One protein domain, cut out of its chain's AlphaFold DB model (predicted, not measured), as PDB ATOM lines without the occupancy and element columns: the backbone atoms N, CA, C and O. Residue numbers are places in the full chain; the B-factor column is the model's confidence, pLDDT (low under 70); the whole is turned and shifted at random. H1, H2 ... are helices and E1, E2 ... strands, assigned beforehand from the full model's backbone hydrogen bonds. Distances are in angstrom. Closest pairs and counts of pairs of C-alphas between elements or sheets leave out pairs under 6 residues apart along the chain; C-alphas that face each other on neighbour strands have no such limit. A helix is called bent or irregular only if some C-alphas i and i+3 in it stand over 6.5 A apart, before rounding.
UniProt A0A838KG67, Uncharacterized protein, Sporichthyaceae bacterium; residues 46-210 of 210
ATOM      1  N   GLY A  46     168.059 209.832 196.634       84.25
ATOM      2  CA  GLY A  46     168.290 208.394 196.744       84.25
ATOM      3  C   GLY A  46     169.688 207.997 196.274       84.25
ATOM      4  O   GLY A  46     170.324 207.154 196.899       84.25
ATOM      5  N   ARG A  47     170.201 208.640 195.213       88.69
ATOM      6  CA  ARG A  47     171.581 208.419 194.752       88.69
ATOM      7  C   ARG A  47     172.609 208.869 195.784       88.69
ATOM      8  O   ARG A  47     173.514 208.096 196.063       88.69
ATOM      9  N   ILE A  48     172.443 210.063 196.363       90.06
ATOM     10  CA  ILE A  48     173.315 210.564 197.434       90.06
ATOM     11  C   ILE A  48     173.348 209.558 198.587       90.06
ATOM     12  O   ILE A  48     174.424 209.126 198.983       90.06
ATOM     13  N   ALA A  49     172.181 209.138 199.083       88.69
ATOM     14  CA  ALA A  49     172.087 208.186 200.184       88.69
ATOM     15  C   ALA A  49     172.800 206.858 199.869       88.69
ATOM     16  O   ALA A  49     173.599 206.382 200.673       88.69
ATOM     17  N   GLU A  50     172.553 206.274 198.692       90.88
ATOM     18  CA  GLU A  50     173.203 205.024 198.279       90.88
ATOM     19  C   GLU A  50     174.716 205.161 198.116       90.88
ATOM     20  O   GLU A  50     175.461 204.273 198.537       90.88
ATOM     21  N   ASP A  51     175.182 206.244 197.497       92.94
ATOM     22  CA  ASP A  51     176.605 206.437 197.243       92.94
ATOM     23  C   ASP A  51     177.362 206.765 198.526       92.94
ATOM     24  O   ASP A  51     178.430 206.203 198.726       92.94
ATOM     25  N   VAL A  52     176.787 207.535 199.453       91.94
ATOM     26  CA  VAL A  52     177.358 207.755 200.794       91.94
ATOM     27  C   VAL A  52     177.549 206.440 201.544       91.94
ATOM     28  O   VAL A  52     178.618 206.190 202.101       91.94
ATOM     29  N   VAL A  53     176.544 205.559 201.522       91.94
ATOM     30  CA  VAL A  53     176.661 204.235 202.150       91.94
ATOM     31  C   VAL A  53     177.776 203.419 201.502       91.94
ATOM     32  O   VAL A  53     178.565 202.776 202.198       91.94
ATOM     33  N   ARG A  54     177.887 203.469 200.171       92.56
ATOM     34  CA  ARG A  54     178.970 202.797 199.447       92.56
ATOM     35  C   ARG A  54     180.335 203.387 199.767       92.56
ATOM     36  O   ARG A  54     181.254 202.608 199.971       92.56
ATOM     37  N   VAL A  55     180.465 204.711 199.837       92.19
ATOM     38  CA  VAL A  55     181.712 205.397 200.197       92.19
ATOM     39  C   VAL A  55     182.223 204.852 201.521       92.19
ATOM     40  O   VAL A  55     183.358 204.387 201.593       92.19
ATOM     41  N   VAL A  56     181.362 204.831 202.538       90.38
ATOM     42  CA  VAL A  56     181.721 204.323 203.861       90.38
ATOM     43  C   VAL A  56     182.153 202.856 203.787       90.38
ATOM     44  O   VAL A  56     183.254 202.525 204.220       90.38
ATOM     45  N   HIS A  57     181.365 201.983 203.157       90.50
ATOM     46  CA  HIS A  57     181.711 200.559 203.059       90.50
ATOM     47  C   HIS A  57     182.976 200.262 202.251       90.50
ATOM     48  O   HIS A  57     183.691 199.321 202.576       90.50
ATOM     49  N   VAL A  58     183.258 201.023 201.191       90.44
ATOM     50  CA  VAL A  58     184.491 200.850 200.408       90.44
ATOM     51  C   VAL A  58     185.696 201.372 201.185       90.44
ATOM     52  O   VAL A  58     186.782 200.820 201.058       90.44
ATOM     53  N   SER A  59     185.515 202.405 202.007       87.06
ATOM     54  CA  SER A  59     186.604 202.986 202.789       87.06
ATOM     55  C   SER A  59     187.009 202.170 204.020       87.06
ATOM     56  O   SER A  59     188.166 202.247 204.409       87.06
ATOM     57  N   GLU A  60     186.113 201.372 204.613       83.31
ATOM     58  CA  GLU A  60     186.427 200.510 205.771       83.31
ATOM     59  C   GLU A  60     187.666 199.618 205.559       83.31
ATOM     60  O   GLU A  60     188.610 199.730 206.334       83.31
ATOM     61  N   PRO A  61     187.752 198.790 204.501       83.12
ATOM     62  CA  PRO A  61     188.942 197.967 204.290       83.12
ATOM     63  C   PRO A  61     190.198 198.798 203.996       83.12
ATOM     64  O   PRO A  61     191.308 198.349 204.268       83.12
ATOM     65  N   ILE A  62     190.051 200.014 203.456       83.62
ATOM     66  CA  ILE A  62     191.187 200.919 203.263       83.62
ATOM     67  C   ILE A  62     191.734 201.360 204.625       83.62
ATOM     68  O   ILE A  62     192.946 201.332 204.819       83.62
ATOM     69  N   TRP A  63     190.860 201.729 205.568       76.69
ATOM     70  CA  TRP A  63     191.252 202.073 206.937       76.69
ATOM     71  C   TRP A  63     192.045 200.956 207.603       76.69
ATOM     72  O   TRP A  63     193.110 201.227 208.152       76.69
ATOM     73  N   ASP A  64     191.557 199.719 207.510       78.50
ATOM     74  CA  ASP A  64     192.231 198.561 208.100       78.50
ATOM     75  C   ASP A  64     193.662 198.421 207.549       78.50
ATOM     76  O   ASP A  64     194.622 198.305 208.312       78.50
ATOM     77  N   ILE A  65     193.834 198.545 206.227       80.19
ATOM     78  CA  ILE A  65     195.151 198.490 205.569       80.19
ATOM     79  C   ILE A  65     196.058 199.650 206.012       80.19
ATOM     80  O   ILE A  65     197.258 199.459 206.220       80.19
ATOM     81  N   LEU A  66     195.520 200.868 206.122       77.00
ATOM     82  CA  LEU A  66     196.296 202.040 206.543       77.00
ATOM     83  C   LEU A  66     196.771 201.904 207.994       77.00
ATOM     84  O   LEU A  66     197.946 202.170 208.267       77.00
ATOM     85  N   ALA A  67     195.898 201.432 208.887       75.50
ATOM     86  CA  ALA A  67     196.219 201.172 210.287       75.50
ATOM     87  C   ALA A  67     197.308 200.094 210.420       75.50
ATOM     88  O   ALA A  67     198.305 200.299 211.114       75.50
ATOM     89  N   GLU A  68     197.194 198.983 209.680       78.50
ATOM     90  CA  GLU A  68     198.229 197.938 209.633       78.50
ATOM     91  C   GLU A  68     199.592 198.472 209.162       78.50
ATOM     92  O   GLU A  68     200.641 198.031 209.640       78.50
ATOM     93  N   ARG A  69     199.593 199.441 208.239       76.81
ATOM     94  CA  ARG A  69     200.806 200.074 207.698       76.81
ATOM     95  C   ARG A  69     201.325 201.238 208.559       76.81
ATOM     96  O   ARG A  69     202.331 201.845 208.189       76.81
ATOM     97  N   GLY A  70     200.688 201.544 209.694       63.31
ATOM     98  CA  GLY A  70     201.083 202.635 210.596       63.31
ATOM     99  C   GLY A  70     200.954 204.028 209.968       63.31
ATOM    100  O   GLY A  70     201.690 204.946 210.337       63.31
ATOM    101  N   LEU A  71     200.072 204.168 208.978       63.81
ATOM    102  CA  LEU A  71     199.732 205.443 208.352       63.81
ATOM    103  C   LEU A  71     198.686 206.165 209.218       63.81
ATOM    104  O   LEU A  71     197.966 205.499 209.959       63.81
ATOM    105  N   PRO A  72     198.642 207.512 209.196       56.59
ATOM    106  CA  PRO A  72     197.855 208.278 210.156       56.59
ATOM    107  C   PRO A  72     196.391 207.838 210.172       56.59
ATOM    108  O   PRO A  72     195.709 207.851 209.149       56.59
ATOM    109  N   GLU A  73     195.935 207.453 211.361       59.62
ATOM    110  CA  GLU A  73     194.531 207.228 211.660       59.62
ATOM    111  C   GLU A  73     193.859 208.604 211.717       59.62
ATOM    112  O   GLU A  73     194.011 209.333 212.695       59.62
ATOM    113  N   ASP A  74     193.135 208.994 210.666       60.22
ATOM    114  CA  ASP A  74     192.433 210.286 210.624       60.22
ATOM    115  C   ASP A  74     191.317 210.403 211.697       60.22
ATOM    116  O   ASP A  74     190.735 211.478 211.860       60.22
ATOM    117  N   ALA A  75     191.002 209.312 212.416       62.50
ATOM    118  CA  ALA A  75     189.983 209.246 213.454       62.50
ATOM    119  C   ALA A  75     190.348 208.240 214.555       62.50
ATOM    120  O   ALA A  75     190.562 207.058 214.292       62.50
ATOM    121  N   SER A  76     190.343 208.694 215.809       65.38
ATOM    122  CA  SER A  76     190.504 207.811 216.974       65.38
ATOM    123  C   SER A  76     189.182 207.129 217.359       65.38
ATOM    124  O   SER A  76     188.107 207.667 217.098       65.38
ATOM    125  N   THR A  77     189.218 205.991 218.073       64.19
ATOM    126  CA  THR A  77     188.003 205.345 218.632       64.19
ATOM    127  C   THR A  77     187.127 206.330 219.415       64.19
ATOM    128  O   THR A  77     185.908 206.317 219.295       64.19
ATOM    129  N   ARG A  78     187.755 207.241 220.167       68.81
ATOM    130  CA  ARG A  78     187.063 208.289 220.922       68.81
ATOM    131  C   ARG A  78     186.302 209.253 220.013       68.81
ATOM    132  O   ARG A  78     185.196 209.656 220.343       68.81
ATOM    133  N   GLU A  79     186.889 209.617 218.881       70.56
ATOM    134  CA  GLU A  79     186.245 210.495 217.910       70.56
ATOM    135  C   GLU A  79     185.015 209.822 217.290       70.56
ATOM    136  O   GLU A  79     183.985 210.466 217.118       70.56
ATOM    137  N   LEU A  80     185.082 208.513 217.027       71.50
ATOM    138  CA  LEU A  80     183.928 207.737 216.562       71.50
ATOM    139  C   LEU A  80     182.797 207.699 217.603       71.50
ATOM    140  O   LEU A  80     181.632 207.860 217.234       71.50
ATOM    141  N   ASP A  81     183.129 207.553 218.888       71.00
ATOM    142  CA  ASP A  81     182.160 207.603 219.993       71.00
ATOM    143  C   ASP A  81     181.527 208.998 220.145       71.00
ATOM    144  O   ASP A  81     180.326 209.115 220.412       71.00
ATOM    145  N   ASP A  82     182.312 210.062 219.951       73.12
ATOM    146  CA  ASP A  82     181.837 211.447 220.009       73.12
ATOM    147  C   ASP A  82     180.899 211.759 218.823       73.12
ATOM    148  O   ASP A  82     179.820 212.325 219.024       73.12
ATOM    149  N   ILE A  83     181.234 211.312 217.602       74.19
ATOM    150  CA  ILE A  83     180.339 211.386 216.429       74.19
ATOM    151  C   ILE A  83     179.047 210.626 216.701       74.19
ATOM    152  O   ILE A  83     177.968 211.134 216.407       74.19
ATOM    153  N   GLN A  84     179.140 209.412 217.246       72.38
ATOM    154  CA  GLN A  84     177.966 208.614 217.573       72.38
ATOM    155  C   GLN A  84     177.054 209.397 218.510       72.38
ATOM    156  O   GLN A  84     175.894 209.630 218.176       72.38
ATOM    157  N   GLY A  85     177.589 209.854 219.648       73.31
ATOM    158  CA  GLY A  85     176.816 210.587 220.641       73.31
ATOM    159  C   GLY A  85     176.189 211.865 220.082       73.31
ATOM    160  O   GLY A  85     175.038 212.186 220.393       73.31
ATOM    161  N   PHE A  86     176.912 212.553 219.197       74.56
ATOM    162  CA  PHE A  86     176.410 213.708 218.466       74.56
ATOM    163  C   PHE A  86     175.239 213.349 217.539       74.56
ATOM    164  O   PHE A  86     174.194 213.996 217.601       74.56
ATOM    165  N   LEU A  87     175.366 212.297 216.722       72.88
ATOM    166  CA  LEU A  87     174.340 211.887 215.758       72.88
ATOM    167  C   LEU A  87     173.060 211.356 216.424       72.88
ATOM    168  O   LEU A  87     171.966 211.668 215.961       72.88
ATOM    169  N   VAL A  88     173.169 210.589 217.517       70.94
ATOM    170  CA  VAL A  88     171.993 210.077 218.251       70.94
ATOM    171  C   VAL A  88     171.448 211.046 219.309       70.94
ATOM    172  O   VAL A  88     170.463 210.729 219.980       70.94
ATOM    173  N   GLY A  89     172.062 212.220 219.493       68.75
ATOM    174  CA  GLY A  89     171.625 213.224 220.469       68.75
ATOM    175  C   GLY A  89     171.643 212.745 221.931       68.75
ATOM    176  O   GLY A  89     170.984 213.335 222.788       68.75
ATOM    177  N   ARG A  90     172.369 211.661 222.233       61.44
ATOM    178  CA  ARG A  90     172.494 211.044 223.563       61.44
ATOM    179  C   ARG A  90     173.937 210.606 223.796       61.44
ATOM    180  O   ARG A  90     174.663 210.373 222.843       61.44
ATOM    181  N   ARG A  91     174.362 210.456 225.055       58.41
ATOM    182  CA  ARG A  91     175.683 209.870 225.354       58.41
ATOM    183  C   ARG A  91     175.734 208.435 224.821       58.41
ATOM    184  O   ARG A  91     174.806 207.674 225.087       58.41
ATOM    185  N   SER A  92     176.798 208.101 224.095       57.78
ATOM    186  CA  SER A  92     177.060 206.757 223.583       57.78
ATOM    187  C   SER A  92     177.124 205.751 224.736       57.78
ATOM    188  O   SER A  92     177.789 205.974 225.753       57.78
ATOM    189  N   HIS A  93     176.381 204.653 224.611       65.12
ATOM    190  CA  HIS A  93     176.425 203.540 225.551       65.12
ATOM    191  C   HIS A  93     177.234 202.370 224.977       65.12
ATOM    192  O   HIS A  93     177.170 202.116 223.774       65.12
ATOM    193  N   PRO A  94     177.940 201.593 225.824       59.12
ATOM    194  CA  PRO A  94     178.575 200.352 225.390       59.12
ATOM    195  C   PRO A  94     177.514 199.393 224.825       59.12
ATOM    196  O   PRO A  94     176.712 198.841 225.577       59.12
ATOM    197  N   GLY A  95     177.486 199.232 223.500       68.06
ATOM    198  CA  GLY A  95     176.491 198.432 222.775       68.06
ATOM    199  C   GLY A  95     175.614 199.218 221.795       68.06
ATOM    200  O   GLY A  95     174.902 198.593 221.010       68.06
ATOM    201  N   ASP A  96     175.677 200.553 221.798       66.75
ATOM    202  CA  ASP A  96     175.089 201.350 220.722       66.75
ATOM    203  C   ASP A  96     175.835 201.073 219.399       66.75
ATOM    204  O   ASP A  96     177.058 200.891 219.405       66.75
ATOM    205  N   PRO A  97     175.139 201.040 218.248       68.75
ATOM    206  CA  PRO A  97     175.779 200.782 216.964       68.75
ATOM    207  C   PRO A  97     176.765 201.894 216.613       68.75
ATOM    208  O   PRO A  97     176.375 203.058 216.494       68.75
ATOM    209  N   LEU A  98     178.036 201.531 216.445       71.88
ATOM    210  CA  LEU A  98     179.081 202.484 216.089       71.88
ATOM    211  C   LEU A  98     178.855 203.026 214.668       71.88
ATOM    212  O   LEU A  98     178.532 202.243 213.764       71.88
ATOM    213  N   PRO A  99     179.019 204.342 214.453       77.94
ATOM    214  CA  PRO A  99     179.013 204.906 213.120       77.94
ATOM    215  C   PRO A  99     180.202 204.350 212.346       77.94
ATOM    216  O   PRO A  99     181.328 204.308 212.840       77.94
ATOM    217  N   ARG A 100     179.949 203.949 211.108       84.25
ATOM    218  CA  ARG A 100     181.006 203.647 210.146       84.25
ATOM    219  C   ARG A 100     181.335 204.936 209.414       84.25
ATOM    220  O   ARG A 100     180.415 205.680 209.080       84.25
ATOM    221  N   VAL A 101     182.609 205.222 209.170       82.38
ATOM    222  CA  VAL A 101     183.031 206.503 208.582       82.38
ATOM    223  C   VAL A 101     184.028 206.320 207.448       82.38
ATOM    224  O   VAL A 101     184.776 205.346 207.409       82.38
ATOM    225  N   SER A 102     184.067 207.290 206.537       85.19
ATOM    226  CA  SER A 102     185.111 207.388 205.513       85.19
ATOM    227  C   SER A 102     186.392 208.047 206.028       85.19
ATOM    228  O   SER A 102     186.311 208.849 206.954       85.19
ATOM    229  N   ILE A 103     187.529 207.774 205.370       75.00
ATOM    230  CA  ILE A 103     188.887 208.232 205.750       75.00
ATOM    231  C   ILE A 103     188.943 209.737 206.004       75.00
ATOM    232  O   ILE A 103     189.147 210.173 207.126       75.00
ATOM    233  N   ARG A 104     188.599 210.526 204.995       76.44
ATOM    234  CA  ARG A 104     188.158 211.923 205.064       76.44
ATOM    235  C   ARG A 104     187.836 212.262 203.625       76.44
ATOM    236  O   ARG A 104     188.684 212.093 202.752       76.44
ATOM    237  N   ALA A 105     186.607 212.669 203.353       70.94
ATOM    238  CA  ALA A 105     186.233 213.025 201.997       70.94
ATOM    239  C   ALA A 105     186.619 214.494 201.786       70.94
ATOM    240  O   ALA A 105     186.002 215.399 202.329       70.94
ATOM    241  N   ALA A 106     187.705 214.689 201.040       70.38
ATOM    242  CA  ALA A 106     188.246 215.958 200.561       70.38
ATOM    243  C   ALA A 106     188.682 217.026 201.599       70.38
ATOM    244  O   ALA A 106     188.044 217.335 202.604       70.38
ATOM    245  N   ARG A 107     189.797 217.683 201.256       67.88
ATOM    246  CA  ARG A 107     190.186 219.032 201.717       67.88
ATOM    247  C   ARG A 107     190.120 220.044 200.560       67.88
ATOM    248  O   ARG A 107     190.681 221.131 200.644       67.88
ATOM    249  N   ASP A 108     189.486 219.650 199.454       80.56
ATOM    250  CA  ASP A 108     189.359 220.466 198.251       80.56
ATOM    251  C   ASP A 108     188.420 221.659 198.525       80.56
ATOM    252  O   ASP A 108     187.244 221.443 198.850       80.56
ATOM    253  N   PRO A 109     188.899 222.910 198.376       80.94
ATOM    254  CA  PRO A 109     188.084 224.106 198.560       80.94
ATOM    255  C   PRO A 109     186.805 224.125 197.715       80.94
ATOM    256  O   PRO A 109     185.782 224.640 198.173       80.94
ATOM    257  N   LEU A 110     186.827 223.561 196.501       82.56
ATOM    258  CA  LEU A 110     185.654 223.535 195.627       82.56
ATOM    259  C   LEU A 110     184.570 222.611 196.187       82.56
ATOM    260  O   LEU A 110     183.426 223.044 196.345       82.56
ATOM    261  N   ARG A 111     184.928 221.381 196.573       86.56
ATOM    262  CA  ARG A 111     183.993 220.431 197.204       86.56
ATOM    263  C   ARG A 111     183.446 220.978 198.523       86.56
ATOM    264  O   ARG A 111     182.235 220.951 198.752       86.56
ATOM    265  N   LEU A 112     184.313 221.579 199.342       87.12
ATOM    266  CA  LEU A 112     183.916 222.243 200.586       87.12
ATOM    267  C   LEU A 112     182.915 223.375 200.344       87.12
ATOM    268  O   LEU A 112     181.954 223.499 201.096       87.12
ATOM    269  N   SER A 113     183.088 224.177 199.290       85.38
ATOM    270  CA  SER A 113     182.148 225.257 198.967       85.38
ATOM    271  C   SER A 113     180.742 224.737 198.636       85.38
ATOM    272  O   SER A 113     179.753 225.293 199.121       85.38
ATOM    273  N   VAL A 114     180.642 223.629 197.890       84.88
ATOM    274  CA  VAL A 114     179.364 222.978 197.563       84.88
ATOM    275  C   VAL A 114     178.703 222.461 198.835       84.88
ATOM    276  O   VAL A 114     177.545 222.789 199.098       84.88
ATOM    277  N   VAL A 115     179.450 221.722 199.659       84.69
ATOM    278  CA  VAL A 115     178.968 221.179 200.935       84.69
ATOM    279  C   VAL A 115     178.524 222.290 201.890       84.69
ATOM    280  O   VAL A 115     177.452 222.210 202.475       84.69
ATOM    281  N   ARG A 116     179.282 223.378 202.017       82.94
ATOM    282  CA  ARG A 116     178.890 224.525 202.850       82.94
ATOM    283  C   ARG A 116     177.599 225.182 202.345       82.94
ATOM    284  O   ARG A 116     176.785 225.618 203.147       82.94
ATOM    285  N   SER A 117     177.373 225.216 201.029       79.62
ATOM    286  CA  SER A 117     176.189 225.861 200.434       79.62
ATOM    287  C   SER A 117     174.859 225.139 200.695       79.62
ATOM    288  O   SER A 117     173.796 225.745 200.538       79.62
ATOM    289  N   ILE A 118     174.898 223.855 201.055       77.19
ATOM    290  CA  ILE A 118     173.708 223.035 201.349       77.19
ATOM    291  C   ILE A 118     173.429 222.919 202.849       77.19
ATOM    292  O   ILE A 118     172.420 222.341 203.245       77.19
ATOM    293  N   VAL A 119     174.327 223.437 203.684       74.94
ATOM    294  CA  VAL A 119     174.219 223.359 205.135       74.94
ATOM    295  C   VAL A 119     173.337 224.512 205.636       74.94
ATOM    296  O   VAL A 119     173.615 225.667 205.304       74.94
ATOM    297  N   PRO A 120     172.283 224.240 206.431       65.62
ATOM    298  CA  PRO A 120     171.365 225.273 206.900       65.62
ATOM    299  C   PRO A 120     172.057 226.379 207.713       65.62
ATOM    300  O   PRO A 120     172.940 226.130 208.538       65.62
ATOM    301  N   GLY A 121     171.630 227.622 207.473       61.44
ATOM    302  CA  GLY A 121     172.253 228.845 207.979       61.44
ATOM    303  C   GLY A 121     172.103 229.059 209.485       61.44
ATOM    304  O   GLY A 121     171.186 229.743 209.929       61.44
ATOM    305  N   ALA A 122     173.042 228.514 210.255       52.31
ATOM    306  CA  ALA A 122     173.363 228.933 211.626       52.31
ATOM    307  C   ALA A 122     174.799 228.567 212.054       52.31
ATOM    308  O   ALA A 122     175.198 228.865 213.180       52.31
ATOM    309  N   MET A 123     175.572 227.901 211.191       64.81
ATOM    310  CA  MET A 123     176.882 227.357 211.542       64.81
ATOM    311  C   MET A 123     178.005 228.231 210.999       64.81
ATOM    312  O   MET A 123     177.886 228.818 209.925       64.81
ATOM    313  N   ASP A 124     179.094 228.320 211.762       69.81
ATOM    314  CA  ASP A 124     180.329 228.992 211.360       69.81
ATOM    315  C   ASP A 124     181.034 228.154 210.284       69.81
ATOM    316  O   ASP A 124     181.936 227.356 210.555       69.81
ATOM    317  N   LEU A 125     180.531 228.276 209.054       70.81
ATOM    318  CA  LEU A 125     181.015 227.536 207.893       70.81
ATOM    319  C   LEU A 125     182.438 227.939 207.512       70.81
ATOM    320  O   LEU A 125     183.118 227.150 206.861       70.81
ATOM    321  N   ASP A 126     182.907 229.121 207.922       75.56
ATOM    322  CA  ASP A 126     184.276 229.574 207.659       75.56
ATOM    323  C   ASP A 126     185.310 228.682 208.344       75.56
ATOM    324  O   ASP A 126     186.424 228.525 207.846       75.56
ATOM    325  N   ALA A 127     184.905 228.015 209.418       78.81
ATOM    326  CA  ALA A 127     185.758 227.183 210.236       78.81
ATOM    327  C   ALA A 127     185.596 225.671 209.966       78.81
ATOM    328  O   ALA A 127     185.858 224.863 210.857       78.81
ATOM    329  N   VAL A 128     185.112 225.290 208.774       85.25
ATOM    330  CA  VAL A 128     185.015 223.891 208.307       85.25
ATOM    331  C   VAL A 128     186.196 223.550 207.392       85.25
ATOM    332  O   VAL A 128     186.209 223.939 206.229       85.25
ATOM    333  N   ASP A 129     187.160 222.771 207.860       86.56
ATOM    334  CA  ASP A 129     188.388 222.428 207.121       86.56
ATOM    335  C   ASP A 129     188.290 221.106 206.335       86.56
ATOM    336  O   ASP A 129     189.211 220.704 205.616       86.56
ATOM    337  N   GLY A 130     187.187 220.376 206.486       88.81
ATOM    338  CA  GLY A 130     186.987 219.083 205.845       88.81
ATOM    339  C   GLY A 130     185.573 218.558 206.027       88.81
ATOM    340  O   GLY A 130     184.786 219.088 206.815       88.81
ATOM    341  N   TYR A 131     185.263 217.475 205.326       88.88
ATOM    342  CA  TYR A 131     184.082 216.679 205.618       88.88
ATOM    343  C   TYR A 131     184.404 215.187 205.558       88.88
ATOM    344  O   TYR A 131     185.459 214.747 205.098       88.88
ATOM    345  N   ARG A 132     183.484 214.384 206.074       88.56
ATOM    346  CA  ARG A 132     183.480 212.937 205.884       88.56
ATOM    347  C   ARG A 132     182.057 212.430 205.831       88.56
ATOM    348  O   ARG A 132     181.124 213.082 206.300       88.56
ATOM    349  N   TYR A 133     181.920 211.234 205.299       89.75
ATOM    350  CA  TYR A 133     180.673 210.508 205.315       89.75
ATOM    351  C   TYR A 133     180.631 209.571 206.513       89.75
ATOM    352  O   TYR A 133     181.651 208.989 206.890       89.75
ATOM    353  N   ALA A 134     179.449 209.428 207.097       87.75
ATOM    354  CA  ALA A 134     179.181 208.470 208.153       87.75
ATOM    355  C   ALA A 134     177.911 207.679 207.839       87.75
ATOM    356  O   ALA A 134     176.991 208.193 207.203       87.75
ATOM    357  N   THR A 135     177.841 206.438 208.305       87.88
ATOM    358  CA  THR A 135     176.602 205.666 208.324       87.88
ATOM    359  C   THR A 135     176.337 205.111 209.710       87.88
ATOM    360  O   THR A 135     177.199 204.482 210.324       87.88
ATOM    361  N   LEU A 136     175.121 205.323 210.203       82.50
ATOM    362  CA  LEU A 136     174.618 204.627 211.380       82.50
ATOM    363  C   LEU A 136     173.822 203.416 210.917       82.50
ATOM    364  O   LEU A 136     172.936 203.523 210.074       82.50
ATOM    365  N   THR A 137     174.152 202.247 211.454       78.69
ATOM    366  CA  THR A 137     173.381 201.031 211.193       78.69
ATOM    367  C   THR A 137     172.512 200.759 212.404       78.69
ATOM    368  O   THR A 137     173.050 200.443 213.458       78.69
ATOM    369  N   ASP A 138     171.189 200.839 212.275       70.00
ATOM    370  CA  ASP A 138     170.305 200.406 213.355       70.00
ATOM    371  C   ASP A 138     170.026 198.893 213.216       70.00
ATOM    372  O   ASP A 138     169.318 198.465 212.289       70.00
ATOM    373  N   PRO A 139     170.562 198.049 214.122       63.06
ATOM    374  CA  PRO A 139     170.379 196.603 214.053       63.06
ATOM    375  C   PRO A 139     168.923 196.165 214.283       63.06
ATOM    376  O   PRO A 139     168.560 195.055 213.891       63.06
ATOM    377  N   SER A 140     168.078 197.011 214.885       62.97
ATOM    378  CA  SER A 140     166.677 196.702 215.189       62.97
ATOM    379  C   SER A 140     165.747 196.851 213.981       62.97
ATOM    380  O   SER A 140     164.800 196.075 213.841       62.97
ATOM    381  N   ILE A 141     166.048 197.781 213.070       62.03
ATOM    382  CA  ILE A 141     165.226 198.071 211.880       62.03
ATOM    383  C   ILE A 141     165.932 197.754 210.553       62.03
ATOM    384  O   ILE A 141     165.340 197.939 209.492       62.03
ATOM    385  N   ARG A 142     167.173 197.234 210.596       66.06
ATOM    386  CA  ARG A 142     168.020 196.946 209.415       66.06
ATOM    387  C   ARG A 142     168.095 198.127 208.444       66.06
ATOM    388  O   ARG A 142     168.138 197.938 207.228       66.06
ATOM    389  N   PHE A 143     168.073 199.336 208.991       74.25
ATOM    390  CA  PHE A 143     168.137 200.567 208.226       74.25
ATOM    391  C   PHE A 143     169.527 201.180 208.386       74.25
ATOM    392  O   PHE A 143     170.117 201.118 209.466       74.25
ATOM    393  N   VAL A 144     170.056 201.718 207.289       82.38
ATOM    394  CA  VAL A 144     171.340 202.418 207.268       82.38
ATOM    395  C   VAL A 144     171.048 203.890 207.039       82.38
ATOM    396  O   VAL A 144     170.459 204.253 206.022       82.38
ATOM    397  N   GLU A 145     171.452 204.722 207.989       84.12
ATOM    398  CA  GLU A 145     171.245 206.164 207.967       84.12
ATOM    399  C   GLU A 145     172.536 206.863 207.529       84.12
ATOM    400  O   GLU A 145     173.524 206.823 208.266       84.12
ATOM    401  N   PRO A 146     172.568 207.468 206.328       88.56
ATOM    402  CA  PRO A 146     173.739 208.176 205.833       88.56
ATOM    403  C   PRO A 146     173.787 209.611 206.358       88.56
ATOM    404  O   PRO A 146     172.791 210.337 206.331       88.56
ATOM    405  N   PHE A 147     174.978 210.053 206.748       87.62
ATOM    406  CA  PHE A 147     175.245 211.400 207.231       87.62
ATOM    407  C   PHE A 147     176.467 212.011 206.550       87.62
ATOM    408  O   PHE A 147     177.449 211.328 206.250       87.62
ATOM    409  N   LEU A 148     176.417 213.325 206.369       88.44
ATOM    410  CA  LEU A 148     177.577 214.169 206.121       88.44
ATOM    411  C   LEU A 148     178.022 214.766 207.449       88.44
ATOM    412  O   LEU A 148     177.195 215.319 208.172       88.44
ATOM    413  N   VAL A 149     179.307 214.684 207.765       86.50
ATOM    414  CA  VAL A 149     179.890 215.252 208.982       86.50
ATOM    415  C   VAL A 149     180.902 216.313 208.576       86.50
ATOM    416  O   VAL A 149     181.828 216.020 207.821       86.50
ATOM    417  N   LEU A 150     180.721 217.540 209.063       87.06
ATOM    418  CA  LEU A 150     181.636 218.653 208.816       87.06
ATOM    419  C   LEU A 150     182.659 218.737 209.936       87.06
ATOM    420  O   LEU A 150     182.302 218.656 211.114       87.06
ATOM    421  N   LEU A 151     183.917 218.926 209.557       85.69
ATOM    422  CA  LEU A 151     185.054 218.845 210.458       85.69
ATOM    423  C   LEU A 151     185.843 220.150 210.464       85.69
ATOM    424  O   LEU A 151     185.982 220.801 209.428       85.69
ATOM    425  N   ARG A 152     186.397 220.487 211.624       86.62
ATOM    426  CA  ARG A 152     187.406 221.528 211.825       86.62
ATOM    427  C   ARG A 152     188.708 220.881 212.252       86.62
ATOM    428  O   ARG A 152     188.703 220.026 213.131       86.62
ATOM    429  N   GLU A 153     189.816 221.301 211.669       84.56
ATOM    430  CA  GLU A 153     191.136 220.784 212.010       84.56
ATOM    431  C   GLU A 153     191.710 221.567 213.196       84.56
ATOM    432  O   GLU A 153     191.786 222.797 213.197       84.56
ATOM    433  N   LEU A 154     192.096 220.850 214.248       82.44
ATOM    434  CA  LEU A 154     192.712 221.425 215.433       82.44
ATOM    435  C   LEU A 154     194.236 221.531 215.246       82.44
ATOM    436  O   LEU A 154     194.836 220.744 214.516       82.44
ATOM    437  N   PRO A 155     194.926 222.433 215.976       76.94
ATOM    438  CA  PRO A 155     196.375 222.642 215.839       76.94
ATOM    439  C   PRO A 155     197.262 221.409 216.077       76.94
ATOM    440  O   PRO A 155     198.457 221.452 215.795       76.94
ATOM    441  N   ARG A 156     196.713 220.335 216.655       73.56
ATOM    442  CA  ARG A 156     197.420 219.078 216.939       73.56
ATOM    443  C   ARG A 156     197.214 218.003 215.866       73.56
ATOM    444  O   ARG A 156     197.772 216.925 216.016       73.56
ATOM    445  N   GLY A 157     196.455 218.299 214.808       67.62
ATOM    446  CA  GLY A 157     196.088 217.347 213.756       67.62
ATOM    447  C   GLY A 157     194.775 216.598 214.016       67.62
ATOM    448  O   GLY A 157     194.258 215.976 213.096       67.62
ATOM    449  N   ASP A 158     194.218 216.697 215.227       72.00
ATOM    450  CA  ASP A 158     192.900 216.147 215.569       72.00
ATOM    451  C   ASP A 158     191.775 216.899 214.831       72.00
ATOM    452  O   ASP A 158     191.912 218.091 214.538       72.00
ATOM    453  N   ASN A 159     190.640 216.242 214.586       77.88
ATOM    454  CA  ASN A 159     189.458 216.869 213.988       77.88
ATOM    455  C   ASN A 159     188.342 217.065 215.031       77.88
ATOM    456  O   ASN A 159     188.082 216.184 215.846       77.88
ATOM    457  N   ASP A 160     187.657 218.209 214.981       79.88
ATOM    458  CA  ASP A 160     186.455 218.511 215.768       79.88
ATOM    459  C   ASP A 160     185.210 218.518 214.871       79.88
ATOM    460  O   ASP A 160     185.266 218.960 213.720       79.88
ATOM    461  N   VAL A 161     184.078 218.033 215.381       82.06
ATOM    462  CA  VAL A 161     182.820 217.976 214.623       82.06
ATOM    463  C   VAL A 161     182.091 219.309 214.751       82.06
ATOM    464  O   VAL A 161     181.591 219.665 215.813       82.06
ATOM    465  N   VAL A 162     181.979 220.032 213.637       81.50
ATOM    466  CA  VAL A 162     181.273 221.323 213.579       81.50
ATOM    467  C   VAL A 162     179.775 221.115 213.376       81.50
ATOM    468  O   VAL A 162     178.959 221.859 213.918       81.50
ATOM    469  N   ALA A 163     179.413 220.125 212.559       79.94
ATOM    470  CA  ALA A 163     178.045 219.907 212.113       79.94
ATOM    471  C   ALA A 163     177.815 218.490 211.591       79.94
ATOM    472  O   ALA A 163     178.751 217.828 211.138       79.94
ATOM    473  N   SER A 164     176.545 218.090 211.509       81.38
ATOM    474  CA  SER A 164     176.124 216.954 210.691       81.38
ATOM    475  C   SER A 164     174.861 217.255 209.890       81.38
ATOM    476  O   SER A 164     174.057 218.119 210.243       81.38
ATOM    477  N   LEU A 165     174.701 216.521 208.793       81.56
ATOM    478  CA  LEU A 165     173.543 216.570 207.912       81.56
ATOM    479  C   LEU A 165     173.079 215.145 207.624       81.56
ATOM    480  O   LEU A 165     173.879 214.324 207.179       81.56
ATOM    481  N   HIS A 166     171.800 214.841 207.833       82.88
ATOM    482  CA  HIS A 166     171.247 213.553 207.421       82.88
ATOM    483  C   HIS A 166     171.016 213.557 205.905       82.88
ATOM    484  O   HIS A 166     170.315 214.413 205.382       82.88
ATOM    485  N   LEU A 167     171.583 212.603 205.176       82.31
ATOM    486  CA  LEU A 167     171.524 212.566 203.710       82.31
ATOM    487  C   LEU A 167     170.401 211.670 203.164       82.31
ATOM    488  O   LEU A 167     170.324 211.419 201.962       82.31
ATOM    489  N   GLY A 168     169.508 211.186 204.033       72.75
ATOM    490  CA  GLY A 168     168.336 210.419 203.626       72.75
ATOM    491  C   GLY A 168     167.286 211.260 202.885       72.75
ATOM    492  O   GLY A 168     167.119 212.455 203.136       72.75
ATOM    493  N   ALA A 169     166.504 210.600 202.021       58.03
ATOM    494  CA  ALA A 169     165.466 211.218 201.186       58.03
ATOM    495  C   ALA A 169     164.436 212.049 201.974       58.03
ATOM    496  O   ALA A 169     163.884 213.012 201.455       58.03
ATOM    497  N   THR A 170     164.182 211.714 203.238       55.06
ATOM    498  CA  THR A 170     163.248 212.462 204.088       55.06
ATOM    499  C   THR A 170     163.799 213.831 204.496       55.06
ATOM    500  O   THR A 170     163.022 214.772 204.596       55.06
ATOM    501  N   PHE A 171     165.115 213.972 204.692       61.00
ATOM    502  CA  PHE A 171     165.736 215.211 205.174       61.00
ATOM    503  C   PHE A 171     165.876 216.251 204.060       61.00
ATOM    504  O   PHE A 171     165.344 217.350 204.185       61.00
ATOM    505  N   LEU A 172     166.495 215.884 202.931       62.00
ATOM    506  CA  LEU A 172     166.631 216.787 201.783       62.00
ATOM    507  C   LEU A 172     165.260 217.218 201.254       62.00
ATOM    508  O   LEU A 172     165.075 218.378 200.902       62.00
ATOM    509  N   ARG A 173     164.269 216.318 201.290       54.69
ATOM    510  CA  ARG A 173     162.895 216.646 200.913       54.69
ATOM    511  C   ARG A 173     162.213 217.570 201.916       54.69
ATOM    512  O   ARG A 173     161.508 218.460 201.471       54.69
ATOM    513  N   TYR A 174     162.406 217.403 203.229       55.00
ATOM    514  CA  TYR A 174     161.885 218.349 204.228       55.00
ATOM    515  C   TYR A 174     162.510 219.743 204.025       55.00
ATOM    516  O   TYR A 174     161.780 220.716 203.866       55.00
ATOM    517  N   GLU A 175     163.833 219.838 203.899       57.59
ATOM    518  CA  GLU A 175     164.548 221.106 203.681       57.59
ATOM    519  C   GLU A 175     164.170 221.782 202.346       57.59
ATOM    520  O   GLU A 175     163.918 222.987 202.306       57.59
ATOM    521  N   GLN A 176     164.034 221.024 201.252       55.97
ATOM    522  CA  GLN A 176     163.548 221.540 199.963       55.97
ATOM    523  C   GLN A 176     162.071 221.954 200.007       55.97
ATOM    524  O   GLN A 176     161.692 222.965 199.417       55.97
ATOM    525  N   GLN A 177     161.223 221.195 200.707       54.75
ATOM    526  CA  GLN A 177     159.779 221.435 200.786       54.75
ATOM    527  C   GLN A 177     159.435 222.665 201.644       54.75
ATOM    528  O   GLN A 177     158.398 223.286 201.409       54.75
ATOM    529  N   PHE A 178     160.321 223.067 202.563       59.91
ATOM    530  CA  PHE A 178     160.262 224.363 203.256       59.91
ATOM    531  C   PHE A 178     161.102 225.468 202.584       59.91
ATOM    532  O   PHE A 178     161.124 226.593 203.080       59.91
ATOM    533  N   GLY A 179     161.733 225.184 201.436       52.41
ATOM    534  CA  GLY A 179     162.415 226.171 200.591       52.41
ATOM    535  C   GLY A 179     163.834 226.554 201.023       52.41
ATOM    536  O   GLY A 179     164.288 227.644 200.681       52.41
ATOM    537  N   LEU A 180     164.533 225.699 201.775       62.91
ATOM    538  CA  LEU A 180     165.862 225.991 202.325       62.91
ATOM    539  C   LEU A 180     167.020 225.573 201.398       62.91
ATOM    540  O   LEU A 180     168.100 226.157 201.484       62.91
ATOM    541  N   VAL A 181     166.806 224.624 200.473       68.81
ATOM    542  CA  VAL A 181     167.839 224.145 199.529       68.81
ATOM    543  C   VAL A 181     167.294 224.055 198.098       68.81
ATOM    544  O   VAL A 181     166.216 223.522 197.864       68.81
ATOM    545  N   ASP A 182     168.050 224.565 197.125       75.94
ATOM    546  CA  ASP A 182     167.709 224.540 195.694       75.94
ATOM    547  C   ASP A 182     167.899 223.126 195.086       75.94
ATOM    548  O   ASP A 182     168.926 222.487 195.357       75.94
ATOM    549  N   PRO A 183     166.970 222.614 194.250       78.81
ATOM    550  CA  PRO A 183     167.163 221.392 193.462       78.81
ATOM    551  C   PRO A 183     168.493 221.306 192.704       78.81
ATOM    552  O   PRO A 183     169.076 220.221 192.631       78.81
ATOM    553  N   GLU A 184     168.999 222.420 192.169       83.38
ATOM    554  CA  GLU A 184     170.291 222.446 191.474       83.38
ATOM    555  C   GLU A 184     171.431 222.064 192.424       83.38
ATOM    556  O   GLU A 184     172.251 221.210 192.090       83.38
ATOM    557  N   ARG A 185     171.422 222.588 193.656       81.88
ATOM    558  CA  ARG A 185     172.435 222.261 194.674       81.88
ATOM    559  C   ARG A 185     172.400 220.796 195.081       81.88
ATOM    560  O   ARG A 185     173.451 220.207 195.315       81.88
ATOM    561  N   VAL A 186     171.216 220.189 195.142       83.31
ATOM    562  CA  VAL A 186     171.092 218.750 195.423       83.31
ATOM    563  C   VAL A 186     171.665 217.918 194.279       83.31
ATOM    564  O   VAL A 186     172.334 216.914 194.522       83.31
ATOM    565  N   GLN A 187     171.482 218.350 193.034       85.50
ATOM    566  CA  GLN A 187     172.103 217.685 191.895       85.50
ATOM    567  C   GLN A 187     173.629 217.868 191.883       85.50
ATOM    568  O   GLN A 187     174.337 216.905 191.592       85.50
ATOM    569  N   THR A 188     174.140 219.050 192.245       88.75
ATOM    570  CA  THR A 188     175.583 219.292 192.409       88.75
ATOM    571  C   THR A 188     176.171 218.419 193.514       88.75
ATOM    572  O   THR A 188     177.197 217.779 193.294       88.75
ATOM    573  N   LEU A 189     175.509 218.320 194.672       87.44
ATOM    574  CA  LEU A 189     175.941 217.438 195.757       87.44
ATOM    575  C   LEU A 189     175.991 215.977 195.304       87.44
ATOM    576  O   LEU A 189     176.959 215.285 195.598       87.44
ATOM    577  N   ALA A 190     174.983 215.513 194.562       88.88
ATOM    578  CA  ALA A 190     174.972 214.151 194.034       88.88
ATOM    579  C   ALA A 190     176.187 213.864 193.142       88.88
ATOM    580  O   ALA A 190     176.757 212.780 193.227       88.88
ATOM    581  N   THR A 191     176.601 214.830 192.319       89.75
ATOM    582  CA  THR A 191     177.818 214.712 191.509       89.75
ATOM    583  C   THR A 191     179.074 214.654 192.378       89.75
ATOM    584  O   THR A 191     179.889 213.765 192.169       89.75
ATOM    585  N   VAL A 192     179.200 215.522 193.387       90.56
ATOM    586  CA  VAL A 192     180.357 215.517 194.306       90.56
ATOM    587  C   VAL A 192     180.493 214.176 195.034       90.56
ATOM    588  O   VAL A 192     181.580 213.613 195.082       90.56
ATOM    589  N   VAL A 193     179.393 213.628 195.555       91.31
ATOM    590  CA  VAL A 193     179.397 212.330 196.255       91.31
ATOM    591  C   VAL A 193     179.796 211.188 195.310       91.31
ATOM    592  O   VAL A 193     180.520 210.277 195.707       91.31
ATOM    593  N   GLU A 194     179.332 211.221 194.056       91.25
ATOM    594  CA  GLU A 194     179.689 210.219 193.045       91.25
ATOM    595  C   GLU A 194     181.180 210.291 192.671       91.25
ATOM    596  O   GLU A 194     181.820 209.250 192.518       91.25
ATOM    597  N   GLU A 195     181.743 211.497 192.578       91.44
ATOM    598  CA  GLU A 195     183.179 211.714 192.366       91.44
ATOM    599  C   GLU A 195     184.011 211.235 193.563       91.44
ATOM    600  O   GLU A 195     184.958 210.473 193.375       91.44
ATOM    601  N   ASP A 196     183.621 211.588 194.794       91.12
ATOM    602  CA  ASP A 196     184.281 211.110 196.018       91.12
ATOM    603  C   ASP A 196     184.310 209.573 196.084       91.12
ATOM    604  O   ASP A 196     185.315 208.968 196.465       91.12
ATOM    605  N   LEU A 197     183.212 208.918 195.694       92.31
ATOM    606  CA  LEU A 197     183.147 207.461 195.629       92.31
ATOM    607  C   LEU A 197     184.118 206.884 194.600       92.31
ATOM    608  O   LEU A 197     184.758 205.870 194.878       92.31
ATOM    609  N   ALA A 198     184.225 207.504 193.424       91.44
ATOM    610  CA  ALA A 198     185.150 207.056 192.392       91.44
ATOM    611  C   ALA A 198     186.609 207.147 192.870       91.44
ATOM    612  O   ALA A 198     187.356 206.179 192.703       91.44
ATOM    613  N   ASP A 199     186.975 208.251 193.530       89.00
ATOM    614  CA  ASP A 199     188.313 208.472 194.101       89.00
ATOM    615  C   ASP A 199     188.655 207.404 195.160       89.00
ATOM    616  O   ASP A 199     189.754 206.834 195.182       89.00
ATOM    617  N   ILE A 200     187.696 207.074 196.029       88.31
ATOM    618  CA  ILE A 200     187.858 206.051 197.073       88.31
ATOM    619  C   ILE A 200     187.953 204.643 196.469       88.31
ATOM    620  O   ILE A 200     188.806 203.853 196.873       88.31
ATOM    621  N   GLU A 201     187.125 204.317 195.474       90.88
ATOM    622  CA  GLU A 201     187.198 203.032 194.764       90.88
ATOM    623  C   GLU A 201     188.508 202.879 193.973       90.88
ATOM    624  O   GLU A 201     189.012 201.763 193.816       90.88
ATOM    625  N   GLU A 202     189.076 203.968 193.456       90.38
ATOM    626  CA  GLU A 202     190.407 203.975 192.846       90.38
ATOM    627  C   GLU A 202     191.511 203.741 193.876       90.38
ATOM    628  O   GLU A 202     192.355 202.868 193.668       90.38
ATOM    629  N   THR A 203     191.447 204.436 195.011       86.69
ATOM    630  CA  THR A 203     192.397 204.269 196.119       86.69
ATOM    631  C   THR A 203     192.397 202.829 196.630       86.69
ATOM    632  O   THR A 203     193.455 202.221 196.781       86.69
ATOM    633  N   HIS A 204     191.213 202.243 196.825       87.88
ATOM    634  CA  HIS A 204     191.081 200.851 197.251       87.88
ATOM    635  C   HIS A 204     191.734 199.885 196.258       87.88
ATOM    636  O   HIS A 204     192.500 199.015 196.666       87.88
ATOM    637  N   ARG A 205     191.478 200.051 194.951       89.62
ATOM    638  CA  ARG A 205     192.104 199.215 193.913       89.62
ATOM    639  C   ARG A 205     193.626 199.333 193.938       89.62
ATOM    640  O   ARG A 205     194.302 198.312 193.939       89.62
ATOM    641  N   ALA A 206     194.149 200.556 194.019       86.81
ATOM    642  CA  ALA A 206     195.589 200.798 194.055       86.81
ATOM    643  C   ALA A 206     196.275 200.134 195.261       86.81
ATOM    644  O   ALA A 206     197.404 199.670 195.140       86.81
ATOM    645  N   LEU A 207     195.597 200.064 196.411       82.44
ATOM    646  CA  LEU A 207     196.125 199.413 197.613       82.44
ATOM    647  C   LEU A 207     196.081 197.885 197.558       82.44
ATOM    648  O   LEU A 207     196.934 197.247 198.164       82.44
ATOM    649  N   LEU A 208     195.113 197.295 196.851       83.12
ATOM    650  CA  LEU A 208     195.046 195.841 196.664       83.12
ATOM    651  C   LEU A 208     196.098 195.324 195.672       83.12
ATOM    652  O   LEU A 208     196.530 194.178 195.788       83.12
ATOM    653  N   ASP A 209     196.506 196.157 194.715       83.19
ATOM    654  CA  ASP A 209     197.507 195.814 193.701       83.19
ATOM    655  C   ASP A 209     198.970 196.003 194.187       83.19
ATOM    656  O   ASP A 209     199.896 195.647 193.453       83.19
ATOM    657  N   ALA A 210     199.190 196.554 195.395       68.12
ATOM    658  CA  ALA A 210     200.495 196.972 195.938       68.12
ATOM    659  C   ALA A 210     200.952 196.186 197.181       68.12
ATOM    660  O   ALA A 210     202.037 195.566 197.104       68.12
TER     661      ALA A 210
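Overview. This is residues 46 to 210 of the 210 residues of an uncharacterized protein of Sporichthyaceae bacterium (UniProt A0A838KG67). A strongly twisted sheet of three strands, E1 to E3, lies between helices: H1a crosses one face and H2 packs on the opposite face. The long H5 runs side by side with H1a, on its side away from the sheet, while H3 packs on H5 and near E1, and H4 and H1b lie toward opposite ends of the longest axis. The printed part has 165 residues, with five named helices and three named strands in the order H1 H2 H3 E1 E2 E3 H4 H5; the class is mixed, and the sheet is antiparallel in the order E1 E2 E3. It is compact, with a radius of gyration of the C-alphas of 15.6 A and spans of 47 by 36 by 35 A.

Arrangement. H1, residues 46 to 68, was assigned as one helix by its hydrogen bonds but is bent: C-alphas 58 and 61 are 6.6 A apart, and its arms H1a, residues 46 to 58, and H1b, residues 61 to 68, stand at a shallow tilt of 30 degrees. E1, residues 130 to 138, E2, residues 143 to 153, and E3, residues 159 to 166, form a meander, each strand the antiparallel neighbour of the one before. N 134 and O 147 of the hairpin E1 and E2 are 2.9 A apart, and N 150 and O 163 of the hairpin E2 and E3 are 2.9 A apart, both within hydrogen-bond range. H1a is on the sheet at a height of 8.3 A and runs across the strands, at 85 degrees to E1 on the local plane; the closest C-alphas of H1a and E1 are those of Val 52 and Tyr 133, 6.2 A apart. H2, residues 77 to 87, is on the opposite face at a height of 6.5 A. H5, residues 183 to 208, touches H1a the same way at a shallow tilt of 21 degrees, closest at the C-alphas of Ile 48 and Ala 190, 5.2 A. With residues 185 to 192 alone H5 touches H3, residues 109 to 117, opposite ways at a steep tilt of 42 degrees, closest at the C-alphas of Val 114 and Leu 189, 6.8 A. H4, residues 169 to 177, is close to H1a but not clearly touching, with the C-alphas of Gly 46 and Ala 169 6.0 A apart. In H1a, H1b, H2, H3, H4 and H5 every O i to N i+4 pair is within hydrogen-bond range.

Along the chain. H1a begins at C-alpha 46, (168.290, 208.394, 196.744), and is 18.2 A long; H1b is 10.7 A, H2 15.4 A, H3 12.2 A and H4 11.7 A. E1 is 26.1 A long, E2 30.9 A and E3 19.6 A, with a bend of 63 degrees at residue 162. H5, 38.0 A long, ends at C-alpha 208, (195.046, 195.841, 196.664).

Size, cuts and confidence. The two C-alphas farthest apart are those of Phe 178 and Ala 210, 49.2 A. The printed part has no cut; the links H2 to H3 and H3 to E1 are long. The mean pLDDT of the printed part is 77.4, with 43 residues under 70, among them 70 to 78, 89 to 97 and 169 to 181.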